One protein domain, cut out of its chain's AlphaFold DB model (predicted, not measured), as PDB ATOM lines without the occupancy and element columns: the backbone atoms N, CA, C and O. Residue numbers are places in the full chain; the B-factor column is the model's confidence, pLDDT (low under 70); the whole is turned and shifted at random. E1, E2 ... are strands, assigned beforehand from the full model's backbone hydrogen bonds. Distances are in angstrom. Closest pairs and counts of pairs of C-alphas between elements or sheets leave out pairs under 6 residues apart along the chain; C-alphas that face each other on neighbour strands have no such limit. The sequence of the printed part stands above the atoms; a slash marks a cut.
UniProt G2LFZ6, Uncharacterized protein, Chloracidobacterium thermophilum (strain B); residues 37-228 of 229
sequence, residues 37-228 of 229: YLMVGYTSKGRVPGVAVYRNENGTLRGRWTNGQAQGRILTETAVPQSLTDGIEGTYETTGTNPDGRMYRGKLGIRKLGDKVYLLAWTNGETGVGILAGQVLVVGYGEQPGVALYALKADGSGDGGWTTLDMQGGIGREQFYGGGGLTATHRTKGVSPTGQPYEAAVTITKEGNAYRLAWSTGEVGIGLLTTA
ATOM      1  N   TYR A  37      15.472 125.913 107.557       95.94
ATOM      2  CA  TYR A  37      15.928 125.503 108.872       95.94
ATOM      3  C   TYR A  37      15.711 126.623 109.876       95.94
ATOM      4  O   TYR A  37      16.056 127.775 109.606       95.94
ATOM      5  N   LEU A  38      15.203 126.256 111.051       97.81
ATOM      6  CA  LEU A  38      15.195 127.107 112.233       97.81
ATOM      7  C   LEU A  38      16.358 126.702 113.142       97.81
ATOM      8  O   LEU A  38      16.425 125.577 113.633       97.81
ATOM      9  N   MET A  39      17.274 127.638 113.346       98.19
ATOM     10  CA  MET A  39      18.501 127.481 114.120       98.19
ATOM     11  C   MET A  39      18.363 128.269 115.403       98.19
ATOM     12  O   MET A  39      18.199 129.483 115.334       98.19
ATOM     13  N   VAL A  40      18.404 127.603 116.551       98.62
ATOM     14  CA  VAL A  40      18.009 128.197 117.825       98.62
ATOM     15  C   VAL A  40      19.110 128.043 118.851       98.62
ATOM     16  O   VAL A  40      19.593 126.942 119.082       98.62
ATOM     17  N   GLY A  41      19.461 129.143 119.501       98.69
ATOM     18  CA  GLY A  41      20.168 129.129 120.772       98.69
ATOM     19  C   GLY A  41      19.161 129.331 121.891       98.69
ATOM     20  O   GLY A  41      18.266 130.173 121.768       98.69
ATOM     21  N   TYR A  42      19.266 128.554 122.962       98.62
ATOM     22  CA  TYR A  42      18.332 128.606 124.084       98.62
ATOM     23  C   TYR A  42      19.044 128.492 125.432       98.62
ATOM     24  O   TYR A  42      20.213 128.124 125.512       98.62
ATOM     25  N   THR A  43      18.337 128.868 126.492       98.06
ATOM     26  CA  THR A  43      18.793 128.804 127.887       98.06
ATOM     27  C   THR A  43      17.573 128.798 128.818       98.06
ATOM     28  O   THR A  43      16.435 128.957 128.372       98.06
ATOM     29  N   SER A  44      17.782 128.621 130.120       95.94
ATOM     30  CA  SER A  44      16.726 128.718 131.133       95.94
ATOM     31  C   SER A  44      16.126 130.131 131.219       95.94
ATOM     32  O   SER A  44      16.796 131.133 130.948       95.94
ATOM     33  N   LYS A  45      14.868 130.234 131.670       93.31
ATOM     34  CA  LYS A  45      14.204 131.516 131.954       93.31
ATOM     35  C   LYS A  45      15.078 132.444 132.802       93.31
ATOM     36  O   LYS A  45      15.696 132.014 133.771       93.31
ATOM     37  N   GLY A  46      15.039 133.736 132.486       91.56
ATOM     38  CA  GLY A  46      15.776 134.774 133.218       91.56
ATOM     39  C   GLY A  46      17.166 135.063 132.653       91.56
ATOM     40  O   GLY A  46      17.797 136.021 133.085       91.56
ATOM     41  N   ARG A  47      17.612 134.294 131.654       95.50
ATOM     42  CA  ARG A  47      18.869 134.513 130.934       95.50
ATOM     43  C   ARG A  47      18.635 134.993 129.510       95.50
ATOM     44  O   ARG A  47      17.519 134.944 128.988       95.50
ATOM     45  N   VAL A  48      19.707 135.473 128.887       96.06
ATOM     46  CA  VAL A  48      19.699 135.960 127.507       96.06
ATOM     47  C   VAL A  48      20.227 134.856 126.587       96.06
ATOM     48  O   VAL A  48      21.422 134.573 126.628       96.06
ATOM     49  N   PRO A  49      19.376 134.233 125.750       97.44
ATOM     50  CA  PRO A  49      19.850 133.286 124.749       97.44
ATOM     51  C   PRO A  49      20.577 134.017 123.617       97.44
ATOM     52  O   PRO A  49      20.142 135.090 123.182       97.44
ATOM     53  N   GLY A  50      21.645 133.411 123.109       98.00
ATOM     54  CA  GLY A  50      22.346 133.814 121.896       98.00
ATOM     55  C   GLY A  50      22.391 132.678 120.884       98.00
ATOM     56  O   GLY A  50      22.533 131.519 121.270       98.00
ATOM     57  N   VAL A  51      22.288 132.999 119.593       98.50
ATOM     58  CA  VAL A  51      22.506 132.045 118.500       98.50
ATOM     59  C   VAL A  51      23.468 132.610 117.462       98.50
ATOM     60  O   VAL A  51      23.328 133.758 117.037       98.50
ATOM     61  N   ALA A  52      24.420 131.793 117.028       97.88
ATOM     62  CA  ALA A  52      25.309 132.070 115.910       97.88
ATOM     63  C   ALA A  52      25.238 130.929 114.887       97.88
ATOM     64  O   ALA A  52      25.133 129.756 115.235       97.88
ATOM     65  N   VAL A  53      25.271 131.271 113.605       97.75
ATOM     66  CA  VAL A  53      25.241 130.324 112.490       97.75
ATOM     67  C   VAL A  53      26.425 130.626 111.596       97.75
ATOM     68  O   VAL A  53      26.444 131.658 110.922       97.75
ATOM     69  N   TYR A  54      27.386 129.712 111.567       97.56
ATOM     70  CA  TYR A  54      28.584 129.824 110.752       97.56
ATOM     71  C   TYR A  54      28.510 128.917 109.538       97.56
ATOM     72  O   TYR A  54      28.234 127.727 109.662       97.56
ATOM     73  N   ARG A  55      28.837 129.457 108.366       96.31
ATOM     74  CA  ARG A  55      29.211 128.653 107.202       96.31
ATOM     75  C   ARG A  55      30.723 128.471 107.193       96.31
ATOM     76  O   ARG A  55      31.452 129.457 107.251       96.31
ATOM     77  N   ASN A  56      31.169 127.225 107.106       95.88
ATOM     78  CA  ASN A  56      32.565 126.879 106.908       95.88
ATOM     79  C   ASN A  56      32.934 127.011 105.428       95.88
ATOM     80  O   ASN A  56      32.444 126.266 104.579       95.88
ATOM     81  N   GLU A  57      33.817 127.957 105.143       95.44
ATOM     82  CA  GLU A  57      34.409 128.218 103.840       95.44
ATOM     83  C   GLU A  57      35.911 127.942 103.931       95.44
ATOM     84  O   GLU A  57      36.714 128.835 104.207       95.44
ATOM     85  N   ASN A  58      36.285 126.675 103.731       91.31
ATOM     86  CA  ASN A  58      37.676 126.210 103.754       91.31
ATOM     87  C   ASN A  58      38.423 126.611 105.040       91.31
ATOM     88  O   ASN A  58      39.530 127.142 104.999       91.31
ATOM     89  N   GLY A  59      37.785 126.396 106.190       94.62
ATOM     90  CA  GLY A  59      38.313 126.732 107.508       94.62
ATOM     91  C   GLY A  59      37.936 128.133 107.982       94.62
ATOM     92  O   GLY A  59      37.928 128.367 109.180       94.62
ATOM     93  N   THR A  60      37.568 129.067 107.100       97.88
ATOM     94  CA  THR A  60      37.038 130.370 107.533       97.88
ATOM     95  C   THR A  60      35.561 130.243 107.883       97.88
ATOM     96  O   THR A  60      34.767 129.764 107.076       97.88
ATOM     97  N   LEU A  61      35.167 130.705 109.068       98.19
ATOM     98  CA  LEU A  61      33.776 130.669 109.512       98.19
ATOM     99  C   LEU A  61      33.107 132.021 109.260       98.19
ATOM    100  O   LEU A  61      33.454 133.023 109.886       98.19
ATOM    101  N   ARG A  62      32.117 132.052 108.364       97.44
ATOM    102  CA  ARG A  62      31.277 133.235 108.125       97.44
ATOM    103  C   ARG A  62      29.998 133.143 108.935       97.44
ATOM    104  O   ARG A  62      29.126 132.331 108.627       97.44
ATOM    105  N   GLY A  63      29.920 133.963 109.975       95.94
ATOM    106  CA  GLY A  63      28.870 133.947 110.977       95.94
ATOM    107  C   GLY A  63      27.773 134.972 110.726       95.94
ATOM    108  O   GLY A  63      28.033 136.117 110.346       95.94
ATOM    109  N   ARG A  64      26.540 134.565 111.014       96.12
ATOM    110  CA  ARG A  64      25.434 135.462 111.367       96.12
ATOM    111  C   ARG A  64      25.013 135.157 112.792       96.12
ATOM    112  O   ARG A  64      24.876 133.981 113.121       96.12
ATOM    113  N   TRP A  65      24.767 136.170 113.606       96.44
ATOM    114  CA  TRP A  65      24.402 135.960 115.002       96.44
ATOM    115  C   TRP A  65      23.378 136.979 115.502       96.44
ATOM    116  O   TRP A  65      23.189 138.046 114.918       96.44
ATOM    117  N   THR A  66      22.677 136.613 116.569       96.62
ATOM    118  CA  THR A  66      21.745 137.470 117.312       96.62
ATOM    119  C   THR A  66      21.639 136.965 118.748       96.62
ATOM    120  O   THR A  66      21.924 135.801 119.029       96.62
ATOM    121  N   ASN A  67      21.160 137.807 119.657       95.75
ATOM    122  CA  ASN A  67      20.781 137.400 121.006       95.75
ATOM    123  C   ASN A  67      19.429 138.001 121.412       95.75
ATOM    124  O   ASN A  67      18.857 138.823 120.691       95.75
ATOM    125  N   GLY A  68      18.919 137.612 122.581       94.25
ATOM    126  CA  GLY A  68      17.650 138.113 123.121       94.25
ATOM    127  C   GLY A  68      17.607 139.624 123.409       94.25
ATOM    128  O   GLY A  68      16.531 140.154 123.692       94.25
ATOM    129  N   GLN A  69      18.745 140.324 123.331       93.19
ATOM    130  CA  GLN A  69      18.863 141.776 123.511       93.19
ATOM    131  C   GLN A  69      18.992 142.539 122.184       93.19
ATOM    132  O   GLN A  69      18.812 143.754 122.159       93.19
ATOM    133  N   ALA A  70      19.252 141.848 121.071       91.94
ATOM    134  CA  ALA A  70      19.468 142.461 119.763       91.94
ATOM    135  C   ALA A  70      18.174 142.946 119.080       91.94
ATOM    136  O   ALA A  70      18.246 143.506 117.987       91.94
ATOM    137  N   GLN A  71      16.999 142.757 119.698       92.12
ATOM    138  CA  GLN A  71      15.695 143.222 119.187       92.12
ATOM    139  C   GLN A  71      15.435 142.766 117.739       92.12
ATOM    140  O   GLN A  71      14.998 143.543 116.889       92.12
ATOM    141  N   GLY A  72      15.779 141.515 117.427       93.00
ATOM    142  CA  GLY A  72      15.601 140.955 116.088       93.00
ATOM    143  C   GLY A  72      16.623 141.392 115.034       93.00
ATOM    144  O   GLY A  72      16.451 141.054 113.860       93.00
ATOM    145  N   ARG A  73      17.670 142.145 115.405       93.81
ATOM    146  CA  ARG A  73      18.778 142.480 114.498       93.81
ATOM    147  C   ARG A  73      19.694 141.274 114.320       93.81
ATOM    148  O   ARG A  73      20.095 140.651 115.294       93.81
ATOM    149  N   ILE A  74      20.066 140.999 113.073       95.00
ATOM    150  CA  ILE A  74      21.060 139.980 112.734       95.00
ATOM    151  C   ILE A  74      22.374 140.691 112.451       95.00
ATOM    152  O   ILE A  74      22.433 141.580 111.601       95.00
ATOM    153  N   LEU A  75      23.412 140.281 113.161       95.00
ATOM    154  CA  LEU A  75      24.765 140.794 113.030       95.00
ATOM    155  C   LEU A  75      25.637 139.771 112.317       95.00
ATOM    156  O   LEU A  75      25.251 138.613 112.133       95.00
ATOM    157  N   THR A  76      26.807 140.214 111.877       95.00
ATOM    158  CA  THR A  76      27.753 139.382 111.139       95.00
ATOM    159  C   THR A  76      29.095 139.352 111.829       95.00
ATOM    160  O   THR A  76      29.548 140.357 112.382       95.00
ATOM    161  N   GLU A  77      29.764 138.216 111.705       96.00
ATOM    162  CA  GLU A  77      31.154 138.077 112.101       96.00
ATOM    163  C   GLU A  77      31.900 137.133 111.162       96.00
ATOM    164  O   GLU A  77      31.309 136.351 110.417       96.00
ATOM    165  N   THR A  78      33.221 137.217 111.178       98.12
ATOM    166  CA  THR A  78      34.118 136.310 110.473       98.12
ATOM    167  C   THR A  78      35.143 135.786 111.464       98.12
ATOM    168  O   THR A  78      35.802 136.581 112.128       98.12
ATOM    169  N   ALA A  79      35.288 134.465 111.550       98.31
ATOM    170  CA  ALA A  79      36.359 133.816 112.295       98.31
ATOM    171  C   ALA A  79      37.381 133.247 111.303       98.31
ATOM    172  O   ALA A  79      37.070 132.343 110.524       98.31
ATOM    173  N   VAL A  80      38.593 133.796 111.313       98.38
ATOM    174  CA  VAL A  80      39.700 133.367 110.451       98.38
ATOM    175  C   VAL A  80      40.601 132.425 111.248       98.38
ATOM    176  O   VAL A  80      41.087 132.827 112.313       98.38
ATOM    177  N   PRO A  81      40.845 131.194 110.768       98.00
ATOM    178  CA  PRO A  81      41.628 130.221 111.513       98.00
ATOM    179  C   PRO A  81      43.069 130.708 111.687       98.00
ATOM    180  O   PRO A  81      43.694 131.199 110.750       98.00
ATOM    181  N   GLN A  82      43.585 130.575 112.902       98.06
ATOM    182  CA  GLN A  82      45.002 130.734 113.241       98.06
ATOM    183  C   GLN A  82      45.689 129.372 113.332       98.06
ATOM    184  O   GLN A  82      46.844 129.218 112.947       98.06
ATOM    185  N   SER A  83      44.958 128.373 113.815       96.56
ATOM    186  CA  SER A  83      45.360 126.974 113.798       96.56
ATOM    187  C   SER A  83      44.127 126.107 113.591       96.56
ATOM    188  O   SER A  83      43.072 126.410 114.146       96.56
ATOM    189  N   LEU A  84      44.264 125.042 112.804       96.06
ATOM    190  CA  LEU A  84      43.252 124.002 112.645       96.06
ATOM    191  C   LEU A  84      43.884 122.660 112.986       96.06
ATOM    192  O   LEU A  84      45.008 122.385 112.566       96.06
ATOM    193  N   THR A  85      43.167 121.844 113.746       93.69
ATOM    194  CA  THR A  85      43.615 120.498 114.122       93.69
ATOM    195  C   THR A  85      42.834 119.419 113.384       93.69
ATOM    196  O   THR A  85      43.439 118.480 112.882       93.69
ATOM    197  N   ASP A  86      41.513 119.570 113.280       90.06
ATOM    198  CA  ASP A  86      40.634 118.678 112.518       90.06
ATOM    199  C   ASP A  86      39.344 119.413 112.130       90.06
ATOM    200  O   ASP A  86      38.650 119.964 112.984       90.06
ATOM    201  N   GLY A  87      39.009 119.439 110.839       91.81
ATOM    202  CA  GLY A  87      37.817 120.116 110.326       91.81
ATOM    203  C   GLY A  87      37.731 121.594 110.738       91.81
ATOM    204  O   GLY A  87      38.372 122.448 110.130       91.81
ATOM    205  N   ILE A  88      36.895 121.887 111.740       96.75
ATOM    206  CA  ILE A  88      36.696 123.228 112.322       96.75
ATOM    207  C   ILE A  88      37.280 123.375 113.739       96.75
ATOM    208  O   ILE A  88      37.117 124.420 114.368       96.75
ATOM    209  N   GLU A  89      37.925 122.349 114.288       97.88
ATOM    210  CA  GLU A  89      38.611 122.449 115.576       97.88
ATOM    211  C   GLU A  89      39.872 123.289 115.451       97.88
ATOM    212  O   GLU A  89      40.651 123.118 114.510       97.88
ATOM    213  N   GLY A  90      40.083 124.180 116.416       97.94
ATOM    214  CA  GLY A  90      41.239 125.056 116.411       97.94
ATOM    215  C   GLY A  90      40.994 126.410 117.059       97.94
ATOM    216  O   GLY A  90      40.055 126.603 117.835       97.94
ATOM    217  N   THR A  91      41.873 127.354 116.737       98.44
ATOM    218  CA  THR A  91      41.796 128.732 117.229       98.44
ATOM    219  C   THR A  91      41.598 129.697 116.078       98.44
ATOM    220  O   THR A  91      42.112 129.487 114.980       98.44
ATOM    221  N   TYR A  92      40.855 130.765 116.337       98.62
ATOM    222  CA  TYR A  92      40.422 131.727 115.336       98.62
ATOM    223  C   TYR A  92      40.595 133.151 115.849       98.62
ATOM    224  O   TYR A  92      40.350 133.431 117.022       98.62
ATOM    225  N   GLU A  93      40.938 134.061 114.945       98.31
ATOM    226  CA  GLU A  93      40.749 135.498 115.138       98.31
ATOM    227  C   GLU A  93      39.349 135.860 114.642       98.31
ATOM    228  O   GLU A  93      38.997 135.542 113.504       98.31
ATOM    229  N   THR A  94      38.548 136.516 115.479       97.81
ATOM    230  CA  THR A  94      37.190 136.931 115.125       97.81
ATOM    231  C   THR A  94      37.128 138.427 114.882       97.81
ATOM    232  O   THR A  94      37.726 139.217 115.612       97.81
ATOM    233  N   THR A  95      36.379 138.832 113.863       96.81
ATOM    234  CA  THR A  95      35.997 140.224 113.633       96.81
ATOM    235  C   THR A  95      34.510 140.303 113.338       96.81
ATOM    236  O   THR A  95      33.967 139.477 112.609       96.81
ATOM    237  N   GLY A  96      33.833 141.301 113.891       93.38
ATOM    238  CA  GLY A  96      32.405 141.484 113.662       93.38
ATOM    239  C   GLY A  96      31.941 142.885 114.007       93.38
ATOM    240  O   GLY A  96      32.749 143.781 114.266       93.38
ATOM    241  N   THR A  97      30.628 143.074 113.994       87.12
ATOM    242  CA  THR A  97      29.995 144.362 114.288       87.12
ATOM    243  C   THR A  97      29.004 144.204 115.430       87.12
ATOM    244  O   THR A  97      28.152 143.320 115.404       87.12
ATOM    245  N   ASN A  98      29.121 145.070 116.432       82.62
ATOM    246  CA  ASN A  98      28.195 145.157 117.553       82.62
ATOM    247  C   ASN A  98      26.846 145.762 117.120       82.62
ATOM    248  O   ASN A  98      26.777 146.455 116.101       82.62
ATOM    249  N   PRO A  99      25.771 145.596 117.918       80.44
ATOM    250  CA  PRO A  99      24.479 146.225 117.639       80.44
ATOM    251  C   PRO A  99      24.517 147.758 117.509       80.44
ATOM    252  O   PRO A  99      23.623 148.335 116.889       80.44
ATOM    253  N   ASP A 100      25.519 148.411 118.109       83.06
ATOM    254  CA  ASP A 100      25.761 149.860 118.050       83.06
ATOM    255  C   ASP A 100      26.569 150.300 116.810       83.06
ATOM    256  O   ASP A 100      26.853 151.485 116.643       83.06
ATOM    257  N   GLY A 101      26.941 149.356 115.939       83.56
ATOM    258  CA  GLY A 101      27.714 149.593 114.721       83.56
ATOM    259  C   GLY A 101      29.232 149.593 114.915       83.56
ATOM    260  O   GLY A 101      29.965 149.675 113.930       83.56
ATOM    261  N   ARG A 102      29.743 149.478 116.148       88.56
ATOM    262  CA  ARG A 102      31.190 149.426 116.387       88.56
ATOM    263  C   ARG A 102      31.753 148.064 116.004       88.56
ATOM    264  O   ARG A 102      31.159 147.027 116.293       88.56
ATOM    265  N   MET A 103      32.929 148.061 115.386       91.38
ATOM    266  CA  MET A 103      33.650 146.819 115.125       91.38
ATOM    267  C   MET A 103      34.208 146.240 116.425       91.38
ATOM    268  O   MET A 103      34.678 146.984 117.286       91.38
ATOM    269  N   TYR A 104      34.218 144.916 116.529       91.62
ATOM    270  CA  TYR A 104      34.957 144.204 117.563       91.62
ATOM    271  C   TYR A 104      35.975 143.252 116.941       91.62
ATOM    272  O   TYR A 104      35.826 142.802 115.801       91.62
ATOM    273  N   ARG A 105      37.010 142.940 117.723       94.88
ATOM    274  CA  ARG A 105      37.957 141.858 117.468       94.88
ATOM    275  C   ARG A 105      38.036 140.984 118.712       94.88
ATOM    276  O   ARG A 105      38.055 141.508 119.823       94.88
ATOM    277  N   GLY A 106      38.100 139.677 118.521       95.56
ATOM    278  CA  GLY A 106      38.279 138.718 119.602       95.56
ATOM    279  C   GLY A 106      39.039 137.488 119.137       95.56
ATOM    280  O   GLY A 106      39.513 137.422 118.002       95.56
ATOM    281  N   LYS A 107      39.145 136.501 120.025       97.56
ATOM    282  CA  LYS A 107      39.566 135.152 119.647       97.56
ATOM    283  C   LYS A 107      38.489 134.153 120.018       97.56
ATOM    284  O   LYS A 107      37.761 134.351 120.991       97.56
ATOM    285  N   LEU A 108      38.429 133.084 119.240       98.50
ATOM    286  CA  LEU A 108      37.522 131.965 119.428       98.50
ATOM    287  C   LEU A 108      38.334 130.668 119.435       98.50
ATOM    288  O   LEU A 108      39.125 130.422 118.527       98.50
ATOM    289  N   GLY A 109      38.136 129.847 120.460       98.50
ATOM    290  CA  GLY A 109      38.575 128.456 120.487       98.50
ATOM    291  C   GLY A 109      37.400 127.527 120.203       98.50
ATOM    292  O   GLY A 109      36.332 127.697 120.790       98.50
ATOM    293  N   ILE A 110      37.604 126.542 119.330       98.62
ATOM    294  CA  ILE A 110      36.629 125.492 119.022       98.62
ATOM    295  C   ILE A 110      37.254 124.138 119.332       98.62
ATOM    296  O   ILE A 110      38.336 123.821 118.838       98.62
ATOM    297  N   ARG A 111      36.548 123.328 120.123       98.00
ATOM    298  CA  ARG A 111      36.950 121.964 120.478       98.00
ATOM    299  C   ARG A 111      35.782 121.009 120.306       98.00
ATOM    300  O   ARG A 111      34.663 121.327 120.699       98.00
ATOM    301  N   LYS A 112      36.028 119.819 119.778       97.44
ATOM    302  CA  LYS A 112      35.001 118.788 119.634       97.44
ATOM    303  C   LYS A 112      34.632 118.179 120.990       97.44
ATOM    304  O   LYS A 112      35.483 117.936 121.849       97.44
ATOM    305  N   LEU A 113      33.332 117.989 121.191       96.69
ATOM    306  CA  LEU A 113      32.727 117.294 122.333       96.69
ATOM    307  C   LEU A 113      32.137 115.939 121.925       96.69
ATOM    308  O   LEU A 113      32.080 115.035 122.745       96.69
ATOM    309  N   GLY A 114      31.718 115.797 120.670       94.75
ATOM    310  CA  GLY A 114      31.226 114.553 120.082       94.75
ATOM    311  C   GLY A 114      31.293 114.631 118.560       94.75
ATOM    312  O   GLY A 114      31.763 115.627 118.017       94.75
ATOM    313  N   ASP A 115      30.794 113.624 117.846       94.50
ATOM    314  CA  ASP A 115      30.956 113.525 116.383       94.50
ATOM    315  C   ASP A 115      30.559 114.790 115.617       94.50
ATOM    316  O   ASP A 115      31.231 115.178 114.662       94.50
ATOM    317  N   LYS A 116      29.475 115.438 116.055       96.62
ATOM    318  CA  LYS A 116      28.922 116.655 115.447       96.62
ATOM    319  C   LYS A 116      28.762 117.802 116.439       96.62
ATOM    320  O   LYS A 116      28.158 118.806 116.080       96.62
ATOM    321  N   VAL A 117      29.245 117.653 117.672       98.31
ATOM    322  CA  VAL A 117      29.022 118.630 118.744       98.31
ATOM    323  C   VAL A 117      30.335 119.275 119.143       98.31
ATOM    324  O   VAL A 117      31.334 118.586 119.340       98.31
ATOM    325  N   TYR A 118      30.320 120.595 119.291       98.56
ATOM    326  CA  TYR A 118      31.500 121.410 119.552       98.56
ATOM    327  C   TYR A 118      31.275 122.338 120.746       98.56
ATOM    328  O   TYR A 118      30.194 122.895 120.911       98.56
ATOM    329  N   LEU A 119      32.315 122.519 121.554       98.31
ATOM    330  CA  LEU A 119      32.449 123.582 122.542       98.31
ATOM    331  C   LEU A 119      33.099 124.789 121.872       98.31
ATOM    332  O   LEU A 119      34.120 124.649 121.194       98.31
ATOM    333  N   LEU A 120      32.539 125.964 122.125       98.50
ATOM    334  CA  LEU A 120      33.084 127.244 121.706       98.50
ATOM    335  C   LEU A 120      33.401 128.090 122.937       98.50
ATOM    336  O   LEU A 120      32.621 128.123 123.892       98.50
ATOM    337  N   ALA A 121      34.544 128.767 122.912       97.94
ATOM    338  CA  ALA A 121      34.967 129.682 123.964       97.94
ATOM    339  C   ALA A 121      35.545 130.959 123.351       97.94
ATOM    340  O   ALA A 121      36.521 130.906 122.597       97.94
ATOM    341  N   TRP A 122      34.950 132.101 123.688       96.75
ATOM    342  CA  TRP A 122      35.401 133.416 123.242       96.75
ATOM    343  C   TRP A 122      36.228 134.104 124.328       96.75
ATOM    344  O   TRP A 122      36.032 133.904 125.526       96.75
ATOM    345  N   THR A 123      37.148 134.977 123.921       93.06
ATOM    346  CA  THR A 123      38.012 135.720 124.861       93.06
ATOM    347  C   THR A 123      37.279 136.734 125.735       93.06
ATOM    348  O   THR A 123      37.855 137.213 126.705       93.06
ATOM    349  N   ASN A 124      36.029 137.075 125.411       88.88
ATOM    350  CA  ASN A 124      35.167 137.904 126.261       88.88
ATOM    351  C   ASN A 124      34.569 137.119 127.451       88.88
ATOM    352  O   ASN A 124      33.845 137.705 128.251       88.88
ATOM    353  N   GLY A 125      34.867 135.819 127.569       91.81
ATOM    354  CA  GLY A 125      34.363 134.937 128.622       91.81
ATOM    355  C   GLY A 125      33.073 134.201 128.258       91.81
ATOM    356  O   GLY A 125      32.636 133.346 129.026       91.81
ATOM    357  N   GLU A 126      32.469 134.482 127.100       92.81
ATOM    358  CA  GLU A 126      31.308 133.727 126.637       92.81
ATOM    359  C   GLU A 126      31.703 132.309 126.220       92.81
ATOM    360  O   GLU A 126      32.793 132.044 125.702       92.81
ATOM    361  N   THR A 127      30.769 131.385 126.431       96.88
ATOM    362  CA  THR A 127      30.884 129.998 125.987       96.88
ATOM    363  C   THR A 127      29.668 129.622 125.160       96.88
ATOM    364  O   THR A 127      28.619 130.270 125.223       96.88
ATOM    365  N   GLY A 128      29.821 128.581 124.350       98.19
ATOM    366  CA  GLY A 128      28.770 128.097 123.475       98.19
ATOM    367  C   GLY A 128      28.886 126.611 123.197       98.19
ATOM    368  O   GLY A 128      29.945 126.004 123.354       98.19
ATOM    369  N   VAL A 129      27.775 126.040 122.758       98.69
ATOM    370  CA  VAL A 129      27.691 124.673 122.256       98.69
ATOM    371  C   VAL A 129      27.146 124.711 120.840       98.69
ATOM    372  O   VAL A 129      26.199 125.445 120.557       98.69
ATOM    373  N   GLY A 130      27.756 123.949 119.937       98.44
ATOM    374  CA  GLY A 130      27.381 123.942 118.533       98.44
ATOM    375  C   GLY A 130      27.131 122.560 117.956       98.44
ATOM    376  O   GLY A 130      27.802 121.607 118.336       98.44
ATOM    377  N   ILE A 131      26.197 122.473 117.008       98.38
ATOM    378  CA  ILE A 131      25.942 121.301 116.165       98.38
ATOM    379  C   ILE A 131      26.436 121.604 114.749       98.38
ATOM    380  O   ILE A 131      26.011 122.579 114.126       98.38
ATOM    381  N   LEU A 132      27.310 120.747 114.223       97.12
ATOM    382  CA  LEU A 132      27.781 120.799 112.843       97.12
ATOM    383  C   LEU A 132      26.875 119.957 111.932       97.12
ATOM    384  O   LEU A 132      26.786 118.734 112.059       97.12
ATOM    385  N   ALA A 133      26.224 120.620 110.979       93.62
ATOM    386  CA  ALA A 133      25.385 120.023 109.946       93.62
ATOM    387  C   ALA A 133      25.962 120.342 108.557       93.62
ATOM    388  O   ALA A 133      25.767 121.427 108.005       93.62
ATOM    389  N   GLY A 134      26.706 119.388 107.991       92.06
ATOM    390  CA  GLY A 134      27.447 119.606 106.747       92.06
ATOM    391  C   GLY A 134      28.512 120.689 106.938       92.06
ATOM    392  O   GLY A 134      29.384 120.555 107.790       92.06
ATOM    393  N   GLN A 135      28.425 121.771 106.165       93.00
ATOM    394  CA  GLN A 135      29.325 122.927 106.281       93.00
ATOM    395  C   GLN A 135      28.795 124.020 107.220       93.00
ATOM    396  O   GLN A 135      29.384 125.095 107.283       93.00
ATOM    397  N   VAL A 136      27.673 123.801 107.909       95.12
ATOM    398  CA  VAL A 136      27.062 124.817 108.772       95.12
ATOM    399  C   VAL A 136      27.199 124.417 110.234       95.12
ATOM    400  O   VAL A 136      26.694 123.374 110.639       95.12
ATOM    401  N   LEU A 137      27.855 125.259 111.028       97.81
ATOM    402  CA  LEU A 137      27.910 125.142 112.482       97.81
ATOM    403  C   LEU A 137      26.854 126.068 113.089       97.81
ATOM    404  O   LEU A 137      26.931 127.287 112.944       97.81
ATOM    405  N   VAL A 138      25.874 125.488 113.772       98.31
ATOM    406  CA  VAL A 138      24.842 126.221 114.515       98.31
ATOM    407  C   VAL A 138      25.237 126.217 115.976       98.31
ATOM    408  O   VAL A 138      25.508 125.147 116.504       98.31
ATOM    409  N   VAL A 139      25.267 127.374 116.622       98.69
ATOM    410  CA  VAL A 139      25.797 127.549 117.974       98.69
ATOM    411  C   VAL A 139      24.796 128.285 118.841       98.69
ATOM    412  O   VAL A 139      24.355 129.372 118.481       98.69
ATOM    413  N   GLY A 140      24.483 127.719 119.997       98.69
ATOM    414  CA  GLY A 140      23.892 128.445 121.112       98.69
ATOM    415  C   GLY A 140      25.009 128.986 121.994       98.69
ATOM    416  O   GLY A 140      25.969 128.265 122.270       98.69
ATOM    417  N   TYR A 141      24.912 130.238 122.424       98.31
ATOM    418  CA  TYR A 141      25.918 130.872 123.278       98.31
ATOM    419  C   TYR A 141      25.273 131.719 124.379       98.31
ATOM    420  O   TYR A 141      24.091 132.068 124.304       98.31
ATOM    421  N   GLY A 142      26.061 132.022 125.411       94.88
ATOM    422  CA  GLY A 142      25.630 132.765 126.593       94.88
ATOM    423  C   GLY A 142      25.740 131.924 127.863       94.88
ATOM    424  O   GLY A 142      26.566 131.018 127.957       94.88
ATOM    425  N   GLU A 143      24.919 132.228 128.867       94.06
ATOM    426  CA  GLU A 143      24.920 131.496 130.136       94.06
ATOM    427  C   GLU A 143      24.115 130.191 130.020       94.06
ATOM    428  O   GLU A 143      22.938 130.217 129.660       94.06
ATOM    429  N   GLN A 144      24.745 129.057 130.356       95.00
ATOM    430  CA  GLN A 144      24.184 127.699 130.213       95.00
ATOM    431  C   GLN A 144      23.526 127.475 128.839       95.00
ATOM    432  O   GLN A 144      22.312 127.278 128.748       95.00
ATOM    433  N   PRO A 145      24.316 127.557 127.757       97.50
ATOM    434  CA  PRO A 145      23.778 127.543 126.415       97.50
ATOM    435  C   PRO A 145      23.317 126.142 126.007       97.50
ATOM    436  O   PRO A 145      24.003 125.138 126.223       97.50
ATOM    437  N   GLY A 146      22.172 126.113 125.339       98.44
ATOM    438  CA  GLY A 146      21.701 125.019 124.509       98.44
ATOM    439  C   GLY A 146      21.560 125.460 123.059       98.44
ATOM    440  O   GLY A 146      21.428 126.650 122.760       98.44
ATOM    441  N   VAL A 147      21.585 124.495 122.147       98.75
ATOM    442  CA  VAL A 147      21.399 124.730 120.715       98.75
ATOM    443  C   VAL A 147      20.460 123.699 120.113       98.75
ATOM    444  O   VAL A 147      20.533 122.518 120.446       98.75
ATOM    445  N   ALA A 148      19.594 124.141 119.208       98.50
ATOM    446  CA  ALA A 148      18.707 123.290 118.436       98.50
ATOM    447  C   ALA A 148      18.730 123.663 116.948       98.50
ATOM    448  O   ALA A 148      18.887 124.826 116.568       98.50
ATOM    449  N   LEU A 149      18.570 122.656 116.094       97.88
ATOM    450  CA  LEU A 149      18.485 122.793 114.643       97.88
ATOM    451  C   LEU A 149      17.287 121.992 114.145       97.88
ATOM    452  O   LEU A 149      17.320 120.762 114.182       97.88
ATOM    453  N   TYR A 150      16.274 122.686 113.633       97.88
ATOM    454  CA  TYR A 150      15.061 122.081 113.086       97.88
ATOM    455  C   TYR A 150      15.007 122.263 111.576       97.88
ATOM    456  O   TYR A 150      15.125 123.385 111.089       97.88
ATOM    457  N   ALA A 151      14.778 121.181 110.840       96.62
ATOM    458  CA  ALA A 151      14.314 121.248 109.462       96.62
ATOM    459  C   ALA A 151      12.810 121.541 109.469       96.62
ATOM    460  O   ALA A 151      12.039 120.824 110.112       96.62
ATOM    461  N   LEU A 152      12.401 122.596 108.773       96.12
ATOM    462  CA  LEU A 152      11.015 123.037 108.714       96.12
ATOM    463  C   LEU A 152      10.266 122.384 107.558       96.12
ATOM    464  O   LEU A 152      10.803 122.172 106.468       96.12
ATOM    465  N   LYS A 153       8.986 122.112 107.799       93.81
ATOM    466  CA  LYS A 153       8.018 121.680 106.793       93.81
ATOM    467  C   LYS A 153       7.134 122.854 106.375       93.81
ATOM    468  O   LYS A 153       7.025 123.866 107.067       93.81
ATOM    469  N   ALA A 154       6.450 122.699 105.243       89.81
ATOM    470  CA  ALA A 154       5.577 123.737 104.694       89.81
ATOM    471  C   ALA A 154       4.432 124.139 105.649       89.81
ATOM    472  O   ALA A 154       4.018 125.299 105.649       89.81
ATOM    473  N   ASP A 155       3.953 123.216 106.486       90.25
ATOM    474  CA  ASP A 155       2.911 123.463 107.494       90.25
ATOM    475  C   ASP A 155       3.415 124.224 108.737       90.25
ATOM    476  O   ASP A 155       2.631 124.548 109.627       90.25
ATOM    477  N   GLY A 156       4.712 124.537 108.791       93.25
ATOM    478  CA  GLY A 156       5.346 125.219 109.910       93.25
ATOM    479  C   GLY A 156       5.783 124.296 111.040       93.25
ATOM    480  O   GLY A 156       6.324 124.808 112.008       93.25
ATOM    481  N   SER A 157       5.591 122.977 110.932       96.81
ATOM    482  CA  SER A 157       6.191 122.013 111.860       96.81
ATOM    483  C   SER A 157       7.697 121.869 111.620       96.81
ATOM    484  O   SER A 157       8.200 122.156 110.530       96.81
ATOM    485  N   GLY A 158       8.422 121.403 112.635       97.56
ATOM    486  CA  GLY A 158       9.864 121.197 112.572       97.56
ATOM    487  C   GLY A 158      10.291 119.867 113.177       97.56
ATOM    488  O   GLY A 158       9.675 119.381 114.125       97.56
ATOM    489  N   ASP A 159      11.344 119.276 112.622       97.75
ATOM    490  CA  ASP A 159      12.003 118.071 113.139       97.75
ATOM    491  C   ASP A 159      13.511 118.314 113.177       97.75
ATOM    492  O   ASP A 159      14.101 118.801 112.209       97.75
ATOM    493  N   GLY A 160      14.132 118.034 114.313       97.00
ATOM    494  CA  GLY A 160      15.470 118.497 114.597       97.00
ATOM    495  C   GLY A 160      16.207 117.713 115.659       97.00
ATOM    496  O   GLY A 160      15.742 116.705 116.197       97.00
ATOM    497  N   GLY A 161      17.409 118.202 115.930       97.94
ATOM    498  CA  GLY A 161      18.198 117.773 117.068       97.94
ATOM    499  C   GLY A 161      18.569 118.950 117.948       97.94
ATOM    500  O   GLY A 161      18.656 120.085 117.473       97.94
ATOM    501  N   TRP A 162      18.804 118.661 119.218       98.50
ATOM    502  CA  TRP A 162      19.230 119.642 120.204       98.50
ATOM    503  C   TRP A 162      20.318 119.070 121.102       98.50
ATOM    504  O   TRP A 162      20.466 117.853 121.231       98.50
ATOM    505  N   THR A 163      21.103 119.950 121.707       98.38
ATOM    506  CA  THR A 163      22.113 119.586 122.698       98.38
ATOM    507  C   THR A 163      22.404 120.767 123.620       98.38
ATOM    508  O   THR A 163      22.066 121.915 123.325       98.38
ATOM    509  N   THR A 164      23.063 120.475 124.728       97.19
ATOM    510  CA  THR A 164      23.530 121.409 125.754       97.19
ATOM    511  C   THR A 164      24.932 120.977 126.192       97.19
ATOM    512  O   THR A 164      25.384 119.871 125.883       97.19
ATOM    513  N   LEU A 165      25.662 121.839 126.904       94.19
ATOM    514  CA  LEU A 165      27.029 121.520 127.346       94.19
ATOM    515  C   LEU A 165      27.108 120.297 128.280       94.19
ATOM    516  O   LEU A 165      28.069 119.533 128.211       94.19
ATOM    517  N   ASP A 166      26.100 120.087 129.122       94.19
ATOM    518  CA  ASP A 166      26.000 118.962 130.059       94.19
ATOM    519  C   ASP A 166      25.736 117.614 129.373       94.19
ATOM    520  O   ASP A 166      25.959 116.567 129.977       94.19
ATOM    521  N   MET A 167      25.354 117.621 128.092       95.44
ATOM    522  CA  MET A 167      25.093 116.404 127.313       95.44
ATOM    523  C   MET A 167      26.361 115.793 126.708       95.44
ATOM    524  O   MET A 167      26.279 114.764 126.043       95.44
ATOM    525  N   GLN A 168      27.530 116.411 126.930       93.38
ATOM    526  CA  GLN A 168      28.857 115.857 126.614       93.38
ATOM    527  C   GLN A 168      28.981 115.304 125.181       93.38
ATOM    528  O   GLN A 168      29.593 114.268 124.945       93.38
ATOM    529  N   GLY A 169      28.378 116.000 124.216       96.19
ATOM    530  CA  GLY A 169      28.422 115.628 122.802       96.19
ATOM    531  C   GLY A 169      27.242 114.792 122.298       96.19
ATOM    532  O   GLY A 169      27.141 114.564 121.092       96.19
ATOM    533  N   GLY A 170      26.325 114.382 123.175       97.62
ATOM    534  CA  GLY A 170      25.077 113.732 122.790       97.62
ATOM    535  C   GLY A 170      24.083 114.701 122.143       97.62
ATOM    536  O   GLY A 170      24.008 115.874 122.511       97.62
ATOM    537  N   ILE A 171      23.297 114.211 121.182       98.38
ATOM    538  CA  ILE A 171      22.252 114.980 120.492       98.38
ATOM    539  C   ILE A 171      20.904 114.300 120.722       98.38
ATOM    540  O   ILE A 171      20.730 113.127 120.394       98.38
ATOM    541  N   GLY A 172      19.952 115.055 121.265       98.12
ATOM    542  CA  GLY A 172      18.566 114.646 121.416       98.12
ATOM    543  C   GLY A 172      17.808 114.847 120.112       98.12
ATOM    544  O   GLY A 172      18.274 115.533 119.201       98.12
ATOM    545  N   ARG A 173      16.622 114.256 120.014       98.31
ATOM    546  CA  ARG A 173      15.696 114.456 118.895       98.31
ATOM    547  C   ARG A 173      14.476 115.200 119.387       98.31
ATOM    548  O   ARG A 173      13.948 114.866 120.441       98.31
ATOM    549  N   GLU A 174      14.006 116.160 118.608       98.00
ATOM    550  CA  GLU A 174      12.777 116.883 118.915       98.00
ATOM    551  C   GLU A 174      11.981 117.165 117.650       98.00
ATOM    552  O   GLU A 174      12.526 117.555 116.619       98.00
ATOM    553  N   GLN A 175      10.668 117.013 117.769       98.38
ATOM    554  CA  GLN A 175       9.700 117.479 116.801       98.38
ATOM    555  C   GLN A 175       8.786 118.509 117.464       98.38
ATOM    556  O   GLN A 175       8.249 118.243 118.539       98.38
ATOM    557  N   PHE A 176       8.520 119.620 116.780       98.38
ATOM    558  CA  PHE A 176       7.402 120.502 117.101       98.38
ATOM    559  C   PHE A 176       6.375 120.502 115.969       98.38
ATOM    560  O   PHE A 176       6.725 120.409 114.792       98.38
ATOM    561  N   TYR A 177       5.093 120.526 116.315       98.12
ATOM    562  CA  TYR A 177       4.002 120.352 115.360       98.12
ATOM    563  C   TYR A 177       2.685 120.951 115.868       98.12
ATOM    564  O   TYR A 177       2.475 121.162 117.066       98.12
ATOM    565  N   GLY A 178       1.755 121.167 114.937       92.88
ATOM    566  CA  GLY A 178       0.521 121.907 115.192       92.88
ATOM    567  C   GLY A 178       0.693 123.391 114.868       92.88
ATOM    568  O   GLY A 178       1.458 123.743 113.980       92.88
ATOM    569  N   GLY A 179      -0.069 124.265 115.520       86.62
ATOM    570  CA  GLY A 179       0.118 125.719 115.434       86.62
ATOM    571  C   GLY A 179      -0.407 126.417 114.168       86.62
ATOM    572  O   GLY A 179      -0.753 127.590 114.239       86.62
ATOM    573  N   GLY A 180      -0.534 125.727 113.028       89.56
ATOM    574  CA  GLY A 180      -1.062 126.324 111.788       89.56
ATOM    575  C   GLY A 180      -0.085 127.269 111.071       89.56
ATOM    576  O   GLY A 180      -0.502 128.071 110.240       89.56
ATOM    577  N   GLY A 181       1.207 127.182 111.397       94.06
ATOM    578  CA  GLY A 181       2.290 127.984 110.831       94.06
ATOM    579  C   GLY A 181       3.471 128.083 111.797       94.06
ATOM    580  O   GLY A 181       3.359 127.696 112.956       94.06
ATOM    581  N   LEU A 182       4.613 128.612 111.340       96.12
ATOM    582  CA  LEU A 182       5.815 128.702 112.181       96.12
ATOM    583  C   LEU A 182       5.573 129.554 113.436       96.12
ATOM    584  O   LEU A 182       5.931 129.141 114.533       96.12
ATOM    585  N   THR A 183       4.951 130.726 113.283       97.50
ATOM    586  CA  THR A 183       4.686 131.663 114.383       97.50
ATOM    587  C   THR A 183       3.389 131.309 115.104       97.50
ATOM    588  O   THR A 183       2.337 131.895 114.841       97.50
ATOM    589  N   ALA A 184       3.458 130.316 115.980       97.50
ATOM    590  CA  ALA A 184       2.329 129.819 116.748       97.50
ATOM    591  C   ALA A 184       2.812 129.108 118.016       97.50
ATOM    592  O   ALA A 184       4.015 128.936 118.238       97.50
ATOM    593  N   THR A 185       1.867 128.658 118.838       98.44
ATOM    594  CA  THR A 185       2.146 127.656 119.868       98.44
ATOM    595  C   THR A 185       2.030 126.262 119.263       98.44
ATOM    596  O   THR A 185       0.990 125.879 118.723       98.44
ATOM    597  N   HIS A 186       3.110 125.501 119.378       98.50
ATOM    598  CA  HIS A 186       3.247 124.132 118.902       98.50
ATOM    599  C   HIS A 186       3.303 123.172 120.078       98.50
ATOM    600  O   HIS A 186       3.812 123.512 121.146       98.50
ATOM    601  N   ARG A 187       2.841 121.943 119.864       98.50
ATOM    602  CA  ARG A 187       3.191 120.824 120.742       98.50
ATOM    603  C   ARG A 187       4.580 120.338 120.371       98.50
ATOM    604  O   ARG A 187       4.926 120.349 119.190       98.50
ATOM    605  N   THR A 188       5.339 119.875 121.351       98.31
ATOM    606  CA  THR A 188       6.642 119.256 121.135       98.31
ATOM    607  C   THR A 188       6.668 117.855 121.712       98.31
ATOM    608  O   THR A 188       6.010 117.557 122.708       98.31
ATOM    609  N   LYS A 189       7.427 116.981 121.062       98.25
ATOM    610  CA  LYS A 189       7.810 115.681 121.604       98.25
ATOM    611  C   LYS A 189       9.245 115.393 121.216       98.25
ATOM    612  O   LYS A 189       9.671 115.754 120.116       98.25
ATOM    613  N   GLY A 190       9.971 114.715 122.082       97.75
ATOM    614  CA  GLY A 190      11.363 114.415 121.825       97.75
ATOM    615  C   GLY A 190      11.899 113.289 122.679       97.75
ATOM    616  O   GLY A 190      11.194 112.704 123.498       97.75
ATOM    617  N   VAL A 191      13.166 112.989 122.441       98.00
ATOM    618  CA  VAL A 191      13.971 112.058 123.223       98.00
ATOM    619  C   VAL A 191      15.280 112.768 123.537       98.00
ATOM    620  O   VAL A 191      15.943 113.272 122.627       98.00
ATOM    621  N   SER A 192      15.631 112.851 124.818       96.12
ATOM    622  CA  SER A 192      16.879 113.466 125.266       96.12
ATOM    623  C   SER A 192      18.100 112.709 124.725       96.12
ATOM    624  O   SER A 192      17.986 111.538 124.345       96.12
ATOM    625  N   PRO A 193      19.300 113.313 124.753       93.81
ATOM    626  CA  PRO A 193      20.541 112.591 124.466       93.81
ATOM    627  C   PRO A 193      20.744 111.318 125.307       93.81
ATOM    628  O   PRO A 193      21.444 110.407 124.881       93.81
ATOM    629  N   THR A 194      20.122 111.240 126.488       93.12
ATOM    630  CA  THR A 194      20.166 110.078 127.390       93.12
ATOM    631  C   THR A 194      19.062 109.047 127.126       93.12
ATOM    632  O   THR A 194      18.965 108.058 127.848       93.12
ATOM    633  N   GLY A 195      18.227 109.252 126.104       94.38
ATOM    634  CA  GLY A 195      17.163 108.326 125.719       94.38
ATOM    635  C   GLY A 195      15.831 108.531 126.446       94.38
ATOM    636  O   GLY A 195      14.907 107.749 126.229       94.38
ATOM    637  N   GLN A 196      15.693 109.560 127.289       96.56
ATOM    638  CA  GLN A 196      14.440 109.824 127.998       96.56
ATOM    639  C   GLN A 196      13.443 110.566 127.097       96.56
ATOM    640  O   GLN A 196      13.775 111.645 126.595       96.56
ATOM    641  N   PRO A 197      12.228 110.030 126.879       97.88
ATOM    642  CA  PRO A 197      11.206 110.728 126.117       97.88
ATOM    643  C   PRO A 197      10.618 111.891 126.921       97.88
ATOM    644  O   PRO A 197      10.530 111.832 128.148       97.88
ATOM    645  N   TYR A 198      10.165 112.925 126.222       97.31
ATOM    646  CA  TYR A 198       9.478 114.061 126.826       97.31
ATOM    647  C   TYR A 198       8.464 114.682 125.860       97.31
ATOM    648  O   TYR A 198       8.554 114.519 124.639       97.31
ATOM    649  N   GLU A 199       7.518 115.429 126.424       98.12
ATOM    650  CA  GLU A 199       6.572 116.274 125.697       98.12
ATOM    651  C   GLU A 199       6.498 117.653 126.355       98.12
ATOM    652  O   GLU A 199       6.634 117.780 127.573       98.12
ATOM    653  N   ALA A 200       6.283 118.687 125.548       97.56
ATOM    654  CA  ALA A 200       6.094 120.056 126.013       97.56
ATOM    655  C   ALA A 200       5.280 120.859 124.980       97.56
ATOM    656  O   ALA A 200       4.698 120.317 124.036       97.56
ATOM    657  N   ALA A 201       5.218 122.172 125.162       98.25
ATOM    658  CA  ALA A 201       4.777 123.107 124.139       98.25
ATOM    659  C   ALA A 201       5.850 124.173 123.916       98.25
ATOM    660  O   ALA A 201       6.548 124.550 124.855       98.25
ATOM    661  N   VAL A 202       5.952 124.688 122.691       98.62
ATOM    662  CA  VAL A 202       6.818 125.822 122.353       98.62
ATOM    663  C   VAL A 202       6.002 126.898 121.660       98.62
ATOM    664  O   VAL A 202       5.313 126.641 120.675       98.62
ATOM    665  N   THR A 203       6.067 128.119 122.176       98.62
ATOM    666  CA  THR A 203       5.504 129.295 121.512       98.62
ATOM    667  C   THR A 203       6.604 129.986 120.728       98.62
ATOM    668  O   THR A 203       7.605 130.401 121.311       98.62
ATOM    669  N   ILE A 204       6.407 130.113 119.417       98.56
ATOM    670  CA  ILE A 204       7.339 130.763 118.499       98.56
ATOM    671  C   ILE A 204       6.721 132.082 118.036       98.56
ATOM    672  O   ILE A 204       5.627 132.105 117.472       98.56
ATOM    673  N   THR A 205       7.428 133.190 118.233       98.12
ATOM    674  CA  THR A 205       7.006 134.518 117.772       98.12
ATOM    675  C   THR A 205       8.090 135.155 116.919       98.12
ATOM    676  O   THR A 205       9.280 134.943 117.136       98.12
ATOM    677  N   LYS A 206       7.692 135.932 115.911       97.25
ATOM    678  CA  LYS A 206       8.641 136.683 115.085       97.25
ATOM    679  C   LYS A 206       9.029 137.979 115.796       97.25
ATOM    680  O   LYS A 206       8.157 138.708 116.260       97.25
ATOM    681  N   GLU A 207      10.319 138.283 115.841       95.44
ATOM    682  CA  GLU A 207      10.863 139.538 116.362       95.44
ATOM    683  C   GLU A 207      11.844 140.102 115.331       95.44
ATOM    684  O   GLU A 207      12.967 139.617 115.191       95.44
ATOM    685  N   GLY A 208      11.413 141.107 114.565       94.31
ATOM    686  CA  GLY A 208      12.210 141.651 113.466       94.31
ATOM    687  C   GLY A 208      12.589 140.566 112.451       94.31
ATOM    688  O   GLY A 208      11.715 139.962 111.822       94.31
ATOM    689  N   ASN A 209      13.894 140.319 112.306       95.62
ATOM    690  CA  ASN A 209      14.442 139.285 111.423       95.62
ATOM    691  C   ASN A 209      14.777 137.969 112.151       95.62
ATOM    692  O   ASN A 209      15.258 137.032 111.516       95.62
ATOM    693  N   ALA A 210      14.521 137.887 113.457       97.38
ATOM    694  CA  ALA A 210      14.734 136.703 114.281       97.38
ATOM    695  C   ALA A 210      13.402 136.147 114.815       97.38
ATOM    696  O   ALA A 210      12.317 136.675 114.552       97.38
ATOM    697  N   TYR A 211      13.492 135.059 115.574       98.31
ATOM    698  CA  TYR A 211      12.359 134.407 116.225       98.31
ATOM    699  C   TYR A 211      12.633 134.249 117.711       98.31
ATOM    700  O   TYR A 211      13.727 133.839 118.082       98.31
ATOM    701  N   ARG A 212      11.648 134.518 118.563       98.25
ATOM    702  CA  ARG A 212      11.690 134.135 119.974       98.25
ATOM    703  C   ARG A 212      10.979 132.814 120.167       98.25
ATOM    704  O   ARG A 212       9.942 132.568 119.554       98.25
ATOM    705  N   LEU A 213      11.541 131.993 121.039       98.44
ATOM    706  CA  LEU A 213      10.968 130.723 121.445       98.44
ATOM    707  C   LEU A 213      10.799 130.722 122.962       98.44
ATOM    708  O   LEU A 213      11.670 131.203 123.687       98.44
ATOM    709  N   ALA A 214       9.677 130.199 123.436       98.38
ATOM    710  CA  ALA A 214       9.421 129.983 124.853       98.38
ATOM    711  C   ALA A 214       8.784 128.607 125.035       98.38
ATOM    712  O   ALA A 214       7.686 128.363 124.526       98.38
ATOM    713  N   TRP A 215       9.476 127.721 125.743       98.38
ATOM    714  CA  TRP A 215       8.986 126.382 126.041       98.38
ATOM    715  C   TRP A 215       8.194 126.377 127.347       98.38
ATOM    716  O   TRP A 215       8.486 127.128 128.280       98.38
ATOM    717  N   SER A 216       7.193 125.502 127.443       98.00
ATOM    718  CA  SER A 216       6.389 125.322 128.658       98.00
ATOM    719  C   SER A 216       7.199 124.789 129.846       98.00
ATOM    720  O   SER A 216       6.762 124.912 130.985       98.00
ATOM    721  N   THR A 217       8.375 124.219 129.584       95.12
ATOM    722  CA  THR A 217       9.366 123.747 130.561       95.12
ATOM    723  C   THR A 217      10.207 124.882 131.167       95.12
ATOM    724  O   THR A 217      10.871 124.683 132.180       95.12
ATOM    725  N   GLY A 218      10.093 126.104 130.633       96.56
ATOM    726  CA  GLY A 218      10.719 127.310 131.174       96.56
ATOM    727  C   GLY A 218      11.924 127.806 130.378       96.56
ATOM    728  O   GLY A 218      12.425 128.891 130.657       96.56
ATOM    729  N   GLU A 219      12.395 127.082 129.375       97.94
ATOM    730  CA  GLU A 219      13.451 127.545 128.486       97.94
ATOM    731  C   GLU A 219      12.956 128.679 127.584       97.94
ATOM    732  O   GLU A 219      11.784 128.768 127.198       97.94
ATOM    733  N   VAL A 220      13.888 129.555 127.226       98.38
ATOM    734  CA  VAL A 220      13.694 130.645 126.275       98.38
ATOM    735  C   VAL A 220      14.792 130.596 125.224       98.38
ATOM    736  O   VAL A 220      15.930 130.229 125.512       98.38
ATOM    737  N   GLY A 221      14.463 130.979 123.995       98.44
ATOM    738  CA  GLY A 221      15.378 130.886 122.867       98.44
ATOM    739  C   GLY A 221      15.250 132.029 121.880       98.44
ATOM    740  O   GLY A 221      14.240 132.738 121.833       98.44
ATOM    741  N   ILE A 222      16.301 132.184 121.081       98.56
ATOM    742  CA  ILE A 222      16.358 133.076 119.930       98.56
ATOM    743  C   ILE A 222      16.763 132.261 118.700       98.56
ATOM    744  O   ILE A 222      17.682 131.443 118.753       98.56
ATOM    745  N   GLY A 223      16.041 132.458 117.602       98.12
ATOM    746  CA  GLY A 223      16.133 131.651 116.398       98.12
ATOM    747  C   GLY A 223      16.419 132.466 115.143       98.12
ATOM    748  O   GLY A 223      15.901 133.571 114.973       98.12
ATOM    749  N   LEU A 224      17.204 131.888 114.239       97.62
ATOM    750  CA  LEU A 224      17.449 132.387 112.890       97.62
ATOM    751  C   LEU A 224      16.883 131.409 111.866       97.62
ATOM    752  O   LEU A 224      17.073 130.199 111.984       97.62
ATOM    753  N   LEU A 225      16.230 131.944 110.835       95.06
ATOM    754  CA  LEU A 225      15.892 131.161 109.654       95.06
ATOM    755  C   LEU A 225      17.036 131.182 108.652       95.06
ATOM    756  O   LEU A 225      17.648 132.218 108.369       95.06
ATOM    757  N   THR A 226      17.274 130.028 108.051       88.50
ATOM    758  CA  THR A 226      18.089 129.943 106.853       88.50
ATOM    759  C   THR A 226      17.536 128.907 105.906       88.50
ATOM    760  O   THR A 226      16.899 127.939 106.305       88.50
ATOM    761  N   THR A 227      17.870 129.077 104.642       83.75
ATOM    762  CA  THR A 227      17.552 128.111 103.606       83.75
ATOM    763  C   THR A 227      18.826 127.361 103.234       83.75
ATOM    764  O   THR A 227      19.864 128.000 103.015       83.75
ATOM    765  N   ALA A 228      18.780 126.029 103.174       68.19
ATOM    766  CA  ALA A 228      19.841 125.287 102.503       68.19
ATOM    767  C   ALA A 228      19.733 125.540 100.992       68.19
ATOM    768  O   ALA A 228      18.642 125.503 100.421       68.19
TER     769      ALA A 228
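AT A GLANCE: This is residues 37 to 228 of the 229 residues of an uncharacterized protein of Chloracidobacterium thermophilum (strain B) (UniProt G2LFZ6). Two closed barrels of eight strands stand side by side, joined along a seam where E1 and E10 of one barrel pack on E9 of the other, with E2, E8 and E16 also near it. E2 to E9 wind round one ring in chain order, while E1 closes the other ring between E10 and E16. The printed part has 192 residues, no named helix and sixteen named strands, E1 to E16 in order along it; the class is all strand, and both barrels are antiparallel throughout. The whole is compact and rounded, with a radius of gyration of the C-alphas of 15.7 A and spans of 45 by 37 by 32 A.

IN THESE COORDINATES: E1, residues 37 to 44, begins with C-alpha 37 at (15.928, 125.503, 108.872). The first ring follows with E2, 50 to 57; E3, 60 to 67; E4, 75 to 86, 27.2 A long; E5, 89 to 97; E6, 103 to 114, 32.7 A long; E7, 117 to 122; E8, 127 to 133; and E9, 136 to 141. E4 bends by 85 degrees at residue 83, E5 by 55 degrees at 93 and E6 by 51 degrees at 106. Then come E10, 146 to 152; E11, 158 to 164; E12, 172 to 177; E13, 185 to 191; E14, 197 to 207, 30.4 A long; E15, 210 to 215; and E16, 219 to 227, which ends with C-alpha 227 at (17.552, 128.111, 103.606).

HOW THE PARTS SIT: E10 lies on one side of E1, with N 40 and O 148 2.8 A apart, and E16 on the other side, with N 39 and O 224 2.9 A apart; both are antiparallel to it. E2 to E9 form a meander, each strand the antiparallel neighbour of the one before, as in the hairpin E4 and E5, with N 80 and O 93 2.8 A apart. E9 and E2 close this barrel, antiparallel at 155 degrees, with N 52 and O 139 2.8 A apart. E10 to E16 form a second meander, as in the hairpin E13 and E14, with N 188 and O 200 2.8 A apart. Between the barrels, the closest C-alphas of E1 and E9 are those of Gly 41 and Gly 140, 3.8 A apart. Those of E9 and E10 are Gly 140 and Val 147, 4.5 A apart. E5 and E13 are apart.

THE WHOLE: The two C-alphas farthest apart, those of Ser 83 and Gly 180, are 46.5 A apart. The printed part has no cut and no long link. The mean pLDDT of the printed part is 95.7, and residue 228 alone is under 70.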